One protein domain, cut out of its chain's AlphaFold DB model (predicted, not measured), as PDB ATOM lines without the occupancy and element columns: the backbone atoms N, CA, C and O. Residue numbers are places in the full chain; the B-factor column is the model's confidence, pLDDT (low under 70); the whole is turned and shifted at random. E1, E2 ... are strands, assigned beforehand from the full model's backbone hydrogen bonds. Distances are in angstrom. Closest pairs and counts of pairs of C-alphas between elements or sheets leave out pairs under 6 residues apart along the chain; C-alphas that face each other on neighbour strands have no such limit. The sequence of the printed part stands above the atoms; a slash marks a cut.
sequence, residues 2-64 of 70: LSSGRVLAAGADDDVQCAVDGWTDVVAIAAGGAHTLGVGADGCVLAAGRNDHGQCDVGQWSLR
ATOM      1  N   LEU A   2      48.164  52.391 153.988       43.62
ATOM      2  CA  LEU A   2      47.610  53.174 152.882       43.62
ATOM      3  C   LEU A   2      47.655  52.327 151.599       43.62
ATOM      4  O   LEU A   2      48.709  51.804 151.260       43.62
ATOM      5  N   SER A   3      46.519  52.281 150.891       51.56
ATOM      6  CA  SER A   3      46.275  51.755 149.533       51.56
ATOM      7  C   SER A   3      46.213  50.227 149.356       51.56
ATOM      8  O   SER A   3      47.125  49.494 149.702       51.56
ATOM      9  N   SER A   4      45.110  49.760 148.778       67.19
ATOM     10  CA  SER A   4      44.663  48.368 148.595       67.19
ATOM     11  C   SER A   4      45.497  47.493 147.635       67.19
ATOM     12  O   SER A   4      44.956  46.556 147.052       67.19
ATOM     13  N   GLY A   5      46.764  47.838 147.375       82.75
ATOM     14  CA  GLY A   5      47.660  47.067 146.496       82.75
ATOM     15  C   GLY A   5      47.097  46.763 145.099       82.75
ATOM     16  O   GLY A   5      47.318  45.673 144.583       82.75
ATOM     17  N   ARG A   6      46.317  47.685 144.511       90.06
ATOM     18  CA  ARG A   6      45.715  47.503 143.175       90.06
ATOM     19  C   ARG A   6      46.748  47.671 142.069       90.06
ATOM     20  O   ARG A   6      47.614  48.540 142.164       90.06
ATOM     21  N   VAL A   7      46.571  46.915 140.990       92.06
ATOM     22  CA  VAL A   7      47.424  46.950 139.799       92.06
ATOM     23  C   VAL A   7      46.631  47.473 138.601       92.06
ATOM     24  O   VAL A   7      45.442  47.204 138.467       92.06
ATOM     25  N   LEU A   8      47.288  48.248 137.738       93.38
ATOM     26  CA  LEU A   8      46.777  48.637 136.425       93.38
ATOM     27  C   LEU A   8      47.791  48.194 135.372       93.38
ATOM     28  O   LEU A   8      48.992  48.379 135.565       93.38
ATOM     29  N   ALA A   9      47.301  47.648 134.264       93.44
ATOM     30  CA  ALA A   9      48.107  47.261 133.115       93.44
ATOM     31  C   ALA A   9      47.553  47.916 131.846       93.44
ATOM     32  O   ALA A   9      46.348  48.125 131.713       93.44
ATOM     33  N   ALA A  10      48.449  48.275 130.934       94.44
ATOM     34  CA  ALA A  10      48.111  48.818 129.628       94.44
ATOM     35  C   ALA A  10      49.162  48.362 128.614       94.44
ATOM     36  O   ALA A  10      50.355  48.355 128.920       94.44
ATOM     37  N   GLY A  11      48.728  48.015 127.404       93.56
ATOM     38  CA  GLY A  11      49.603  47.500 126.355       93.56
ATOM     39  C   GLY A  11      48.868  46.530 125.437       93.56
ATOM     40  O   GLY A  11      47.639  46.495 125.432       93.56
ATOM     41  N   ALA A  12      49.631  45.760 124.656       91.25
ATOM     42  CA  ALA A  12      49.079  44.619 123.932       91.25
ATOM     43  C   ALA A  12      48.444  43.646 124.931       91.25
ATOM     44  O   ALA A  12      49.004  43.428 126.007       91.25
ATOM     45  N   ASP A  13      47.304  43.078 124.555       93.31
ATOM     46  CA  ASP A  13      46.504  42.212 125.424       93.31
ATOM     47  C   ASP A  13      45.952  40.986 124.682       93.31
ATOM     48  O   ASP A  13      44.977  40.371 125.099       93.31
ATOM     49  N   ASP A  14      46.577  40.622 123.560       96.31
ATOM     50  CA  ASP A  14      46.139  39.497 122.726       96.31
ATOM     51  C   ASP A  14      46.214  38.144 123.463       96.31
ATOM     52  O   ASP A  14      45.487  37.216 123.117       96.31
ATOM     53  N   ASP A  15      47.056  38.043 124.500       95.38
ATOM     54  CA  ASP A  15      47.189  36.873 125.371       95.38
ATOM     55  C   ASP A  15      46.634  37.128 126.788       95.38
ATOM     56  O   ASP A  15      46.975  36.385 127.702       95.38
ATOM     57  N   VAL A  16      45.804  38.160 127.001       96.12
ATOM     58  CA  VAL A  16      45.234  38.574 128.306       96.12
ATOM     59  C   VAL A  16      46.253  38.985 129.383       96.12
ATOM     60  O   VAL A  16      45.973  38.956 130.583       96.12
ATOM     61  N   GLN A  17      47.456  39.393 128.983       94.94
ATOM     62  CA  GLN A  17      48.524  39.823 129.894       94.94
ATOM     63  C   GLN A  17      48.222  41.108 130.689       94.94
ATOM     64  O   GLN A  17      48.949  41.411 131.640       94.94
ATOM     65  N   CYS A  18      47.168  41.853 130.339       96.50
ATOM     66  CA  CYS A  18      46.671  43.015 131.078       96.50
ATOM     67  C   CYS A  18      45.500  42.695 132.025       96.50
ATOM     68  O   CYS A  18      45.023  43.606 132.704       96.50
ATOM     69  N   ALA A  19      45.041  41.440 132.115       96.62
ATOM     70  CA  ALA A  19      43.932  41.029 132.984       96.62
ATOM     71  C   ALA A  19      44.330  41.008 134.480       96.62
ATOM     72  O   ALA A  19      44.527  39.955 135.088       96.62
ATOM     73  N   VAL A  20      44.487  42.199 135.067       95.12
ATOM     74  CA  VAL A  20      44.961  42.430 136.449       95.12
ATOM     75  C   VAL A  20      43.937  43.153 137.335       95.12
ATOM     76  O   VAL A  20      44.246  43.542 138.458       95.12
ATOM     77  N   ASP A  21      42.712  43.352 136.851       93.31
ATOM     78  CA  ASP A  21      41.649  44.116 137.519       93.31
ATOM     79  C   ASP A  21      41.220  43.518 138.869       93.31
ATOM     80  O   ASP A  21      40.866  44.254 139.793       93.31
ATOM     81  N   GLY A  22      41.312  42.194 139.005       92.38
ATOM     82  CA  GLY A  22      41.029  41.473 140.246       92.38
ATOM     83  C   GLY A  22      42.198  41.401 141.233       92.38
ATOM     84  O   GLY A  22      42.040  40.822 142.306       92.38
ATOM     85  N   TRP A  23      43.376  41.931 140.892       94.38
ATOM     86  CA  TRP A  23      44.560  41.793 141.738       94.38
ATOM     87  C   TRP A  23      44.523  42.798 142.893       94.38
ATOM     88  O   TRP A  23      44.435  44.015 142.692       94.38
ATOM     89  N   THR A  24      44.622  42.282 144.116       92.94
ATOM     90  CA  THR A  24      44.592  43.066 145.355       92.94
ATOM     91  C   THR A  24      45.779  42.733 146.239       92.94
ATOM     92  O   THR A  24      46.339  41.643 146.155       92.94
ATOM     93  N   ASP A  25      46.153  43.680 147.102       93.06
ATOM     94  CA  ASP A  25      47.246  43.519 148.067       93.06
ATOM     95  C   ASP A  25      48.583  43.103 147.425       93.06
ATOM     96  O   ASP A  25      49.431  42.489 148.073       93.06
ATOM     97  N   VAL A  26      48.790  43.457 146.151       93.50
ATOM     98  CA  VAL A  26      50.028  43.172 145.421       93.50
ATOM     99  C   VAL A  26      51.142  44.080 145.927       93.50
ATOM    100  O   VAL A  26      50.984  45.300 146.006       93.50
ATOM    101  N   VAL A  27      52.286  43.478 146.250       94.06
ATOM    102  CA  VAL A  27      53.466  44.172 146.789       94.06
ATOM    103  C   VAL A  27      54.642  44.218 145.815       94.06
ATOM    104  O   VAL A  27      55.532  45.047 145.990       94.06
ATOM    105  N   ALA A  28      54.651  43.378 144.776       93.38
ATOM    106  CA  ALA A  28      55.593  43.484 143.660       93.38
ATOM    107  C   ALA A  28      55.023  42.879 142.367       93.38
ATOM    108  O   ALA A  28      54.138  42.024 142.411       93.38
ATOM    109  N   ILE A  29      55.539  43.339 141.222       94.44
ATOM    110  CA  ILE A  29      55.082  42.981 139.871       94.44
ATOM    111  C   ILE A  29      56.298  42.688 138.982       94.44
ATOM    112  O   ILE A  29      57.322  43.364 139.095       94.44
ATOM    113  N   ALA A  30      56.165  41.727 138.067       95.25
ATOM    114  CA  ALA A  30      57.083  41.500 136.953       95.25
ATOM    115  C   ALA A  30      56.293  41.339 135.644       95.25
ATOM    116  O   ALA A  30      55.287  40.636 135.613       95.25
ATOM    117  N   ALA A  31      56.755  41.971 134.564       94.50
ATOM    118  CA  ALA A  31      56.158  41.853 133.234       94.50
ATOM    119  C   ALA A  31      57.164  41.226 132.258       94.50
ATOM    120  O   ALA A  31      58.316  41.657 132.178       94.50
ATOM    121  N   GLY A  32      56.722  40.197 131.541       91.12
ATOM    122  CA  GLY A  32      57.429  39.557 130.436       91.12
ATOM    123  C   GLY A  32      56.872  39.993 129.079       91.12
ATOM    124  O   GLY A  32      56.107  40.946 128.979       91.12
ATOM    125  N   GLY A  33      57.242  39.282 128.008       91.81
ATOM    126  CA  GLY A  33      56.815  39.644 126.648       91.81
ATOM    127  C   GLY A  33      55.299  39.550 126.416       91.81
ATOM    128  O   GLY A  33      54.733  40.415 125.759       91.81
ATOM    129  N   ALA A  34      54.655  38.516 126.960       95.06
ATOM    130  CA  ALA A  34      53.213  38.273 126.840       95.06
ATOM    131  C   ALA A  34      52.617  37.700 128.141       95.06
ATOM    132  O   ALA A  34      51.658  36.942 128.101       95.06
ATOM    133  N   HIS A  35      53.225  37.989 129.295       95.50
ATOM    134  CA  HIS A  35      52.718  37.566 130.604       95.50
ATOM    135  C   HIS A  35      53.103  38.558 131.697       95.50
ATOM    136  O   HIS A  35      54.111  39.254 131.589       95.50
ATOM    137  N   THR A  36      52.316  38.579 132.764       96.50
ATOM    138  CA  THR A  36      52.467  39.447 133.929       96.50
ATOM    139  C   THR A  36      52.328  38.601 135.189       96.50
ATOM    140  O   THR A  36      51.445  37.750 135.277       96.50
ATOM    141  N   LEU A  37      53.195  38.841 136.170       96.50
ATOM    142  CA  LEU A  37      53.201  38.189 137.477       96.50
ATOM    143  C   LEU A  37      53.082  39.233 138.586       96.50
ATOM    144  O   LEU A  37      53.677  40.309 138.500       96.50
ATOM    145  N   GLY A  38      52.355  38.895 139.646       95.31
ATOM    146  CA  GLY A  38      52.225  39.708 140.851       95.31
ATOM    147  C   GLY A  38      52.390  38.853 142.097       95.31
ATOM    148  O   GLY A  38      51.933  37.715 142.123       95.31
ATOM    149  N   VAL A  39      53.033  39.384 143.134       94.69
ATOM    150  CA  VAL A  39      53.091  38.734 144.451       94.69
ATOM    151  C   VAL A  39      52.260  39.526 145.451       94.69
ATOM    152  O   VAL A  39      52.445  40.736 145.603       94.69
ATOM    153  N   GLY A  40      51.328  38.840 146.107       92.50
ATOM    154  CA  GLY A  40      50.500  39.380 147.178       92.50
ATOM    155  C   GLY A  40      51.280  39.548 148.483       92.50
ATOM    156  O   GLY A  40      52.305  38.903 148.710       92.50
ATOM    157  N   ALA A  41      50.784  40.400 149.380       91.25
ATOM    158  CA  ALA A  41      51.341  40.590 150.722       91.25
ATOM    159  C   ALA A  41      51.305  39.309 151.582       91.25
ATOM    160  O   ALA A  41      52.084  39.162 152.526       91.25
ATOM    161  N   ASP A  42      50.409  38.376 151.258       89.44
ATOM    162  CA  ASP A  42      50.330  37.036 151.845       89.44
ATOM    163  C   ASP A  42      51.424  36.081 151.324       89.44
ATOM    164  O   ASP A  42      51.688  35.037 151.930       89.44
ATOM    165  N   GLY A  43      52.114  36.480 150.256       90.31
ATOM    166  CA  GLY A  43      53.157  35.733 149.577       90.31
ATOM    167  C   GLY A  43      52.653  34.852 148.437       90.31
ATOM    168  O   GLY A  43      53.494  34.167 147.860       90.31
ATOM    169  N   CYS A  44      51.355  34.847 148.114       91.81
ATOM    170  CA  CYS A  44      50.797  34.125 146.966       91.81
ATOM    171  C   CYS A  44      51.170  34.816 145.649       91.81
ATOM    172  O   CYS A  44      51.259  36.044 145.589       91.81
ATOM    173  N   VAL A  45      51.367  34.036 144.585       94.25
ATOM    174  CA  VAL A  45      51.668  34.564 143.249       94.25
ATOM    175  C   VAL A  45      50.425  34.498 142.359       94.25
ATOM    176  O   VAL A  45      49.728  33.487 142.314       94.25
ATOM    177  N   LEU A  46      50.166  35.589 141.642       95.44
ATOM    178  CA  LEU A  46      49.141  35.734 140.613       95.44
ATOM    179  C   LEU A  46      49.817  35.829 139.241       95.44
ATOM    180  O   LEU A  46      50.906  36.398 139.127       95.44
ATOM    181  N   ALA A  47      49.166  35.301 138.207       97.06
ATOM    182  CA  ALA A  47      49.651  35.349 136.832       97.06
ATOM    183  C   ALA A  47      48.525  35.674 135.849       97.06
ATOM    184  O   ALA A  47      47.386  35.246 136.039       97.06
ATOM    185  N   ALA A  48      48.860  36.422 134.802       97.12
ATOM    186  CA  ALA A  48      47.997  36.713 133.665       97.12
ATOM    187  C   ALA A  48      48.837  36.691 132.385       97.12
ATOM    188  O   ALA A  48      50.001  37.097 132.409       97.12
ATOM    189  N   GLY A  49      48.265  36.255 131.266       97.06
ATOM    190  CA  GLY A  49      48.966  36.218 129.987       97.06
ATOM    191  C   GLY A  49      49.084  34.834 129.358       97.06
ATOM    192  O   GLY A  49      48.477  33.854 129.794       97.06
ATOM    193  N   ARG A  50      49.951  34.762 128.347       97.06
ATOM    194  CA  ARG A  50      50.317  33.547 127.621       97.06
ATOM    195  C   ARG A  50      50.813  32.461 128.568       97.06
ATOM    196  O   ARG A  50      51.683  32.710 129.406       97.06
ATOM    197  N   ASN A  51      50.327  31.240 128.349       96.50
ATOM    198  CA  ASN A  51      50.689  30.073 129.151       96.50
ATOM    199  C   ASN A  51      51.197  28.866 128.336       96.50
ATOM    200  O   ASN A  51      51.233  27.750 128.844       96.50
ATOM    201  N   ASP A  52      51.605  29.054 127.079       95.94
ATOM    202  CA  ASP A  52      52.021  27.951 126.190       95.94
ATOM    203  C   ASP A  52      53.210  27.121 126.716       95.94
ATOM    204  O   ASP A  52      53.474  26.018 126.234       95.94
ATOM    205  N   HIS A  53      53.956  27.648 127.691       94.31
ATOM    206  CA  HIS A  53      55.082  26.971 128.340       94.31
ATOM    207  C   HIS A  53      54.933  26.893 129.868       94.31
ATOM    208  O   HIS A  53      55.930  26.689 130.558       94.31
ATOM    209  N   GLY A  54      53.724  27.086 130.404       94.88
ATOM    210  CA  GLY A  54      53.484  27.064 131.849       94.88
ATOM    211  C   GLY A  54      53.937  28.331 132.586       94.88
ATOM    212  O   GLY A  54      54.177  28.292 133.790       94.88
ATOM    213  N   GLN A  55      54.086  29.467 131.893       94.81
ATOM    214  CA  GLN A  55      54.513  30.738 132.499       94.81
ATOM    215  C   GLN A  55      53.563  31.231 133.604       94.81
ATOM    216  O   GLN A  55      53.991  31.954 134.502       94.81
ATOM    217  N   CYS A  56      52.287  30.845 133.534       95.94
ATOM    218  CA  CYS A  56      51.238  31.206 134.482       95.94
ATOM    219  C   CYS A  56      50.910  30.084 135.486       95.94
ATOM    220  O   CYS A  56      50.043  30.278 136.340       95.94
ATOM    221  N   ASP A  57      51.606  28.942 135.446       95.75
ATOM    222  CA  ASP A  57      51.373  27.795 136.338       95.75
ATOM    223  C   ASP A  57      51.997  28.019 137.734       95.75
ATOM    224  O   ASP A  57      52.766  27.215 138.263       95.75
ATOM    225  N   VAL A  58      51.661  29.151 138.355       93.00
ATOM    226  CA  VAL A  58      52.273  29.670 139.590       93.00
ATOM    227  C   VAL A  58      51.485  29.342 140.856       93.00
ATOM    228  O   VAL A  58      51.851  29.781 141.941       93.00
ATOM    229  N   GLY A  59      50.404  28.561 140.763       88.81
ATOM    230  CA  GLY A  59      49.464  28.343 141.874       88.81
ATOM    231  C   GLY A  59      50.054  27.680 143.130       88.81
ATOM    232  O   GLY A  59      49.417  27.694 144.178       88.81
ATOM    233  N   GLN A  60      51.255  27.100 143.043       87.50
ATOM    234  CA  GLN A  60      51.992  26.533 144.185       87.50
ATOM    235  C   GLN A  60      53.132  27.440 144.672       87.50
ATOM    236  O   GLN A  60      53.814  27.121 145.646       87.50
ATOM    237  N   TRP A  61      53.385  28.555 143.990       88.38
ATOM    238  CA  TRP A  61      54.478  29.445 144.333       88.38
ATOM    239  C   TRP A  61      54.036  30.344 145.474       88.38
ATOM    240  O   TRP A  61      53.057  31.082 145.380       88.38
ATOM    241  N   SER A  62      54.795  30.291 146.561       81.25
ATOM    242  CA  SER A  62      54.674  31.277 147.616       81.25
ATOM    243  C   SER A  62      56.044  31.708 148.092       81.25
ATOM    244  O   SER A  62      56.971  30.899 148.168       81.25
ATOM    245  N   LEU A  63      56.165  32.976 148.483       73.56
ATOM    246  CA  LEU A  63      57.409  33.514 149.043       73.56
ATOM    247  C   LEU A  63      57.851  32.767 150.323       73.56
ATOM    248  O   LEU A  63      58.999  32.866 150.745       73.56
ATOM    249  N   ARG A  64      56.944  31.996 150.939       71.19
ATOM    250  CA  ARG A  64      57.206  31.139 152.105       71.19
ATOM    251  C   ARG A  64      57.773  29.764 151.743       71.19
ATOM    252  O   ARG A  64      58.299  29.090 152.622       71.19
TER     253      ARG A  64
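What this domain is: This is residues 2 to 64 of the 70 residues of an uncharacterized protein of Nocardioides sp. YIM 123512 (UniProt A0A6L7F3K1). The domain has little regular structure: a small sheet of three strands, E1, E2 and E3, sits between two long unnamed stretches. Residues 2 to 25 run out and fold back before E1, and residues 50 to 64 turn and run back after E3. The printed part has 63 residues, no named helix and three strands, under half of its residues; the class is all strand. The sheet, order E1, E2, E3, is antiparallel. The whole is compact, with a radius of gyration of the C-alphas of 11.3 A and spans of 33 by 25 by 15 A.

Where its parts are: E1, residues 26 to 31, begins at C-alpha 26 (50.028, 43.172, 145.421) and measures 13.7 A. E2, residues 35 to 40, measures 16.8 A. E3, residues 45 to 49, measures 13.6 A and ends at C-alpha 49 (48.966, 36.218, 129.987).

How they stand to each other: The strands form a meander, each the antiparallel neighbour of the one before. Hairpin E1 and E2 has N 27 and O 39 at 2.8 A, within hydrogen-bond range. Hairpin E2 and E3 has N 36 and O 48 at 2.8 A, also within range.

The domain as a whole: The C-alphas farthest apart, of Leu 2 and Asp 52, are 37.0 A apart. The printed part has no cut, and both links are tight. Residues 2 to 4 have pLDDT under 70.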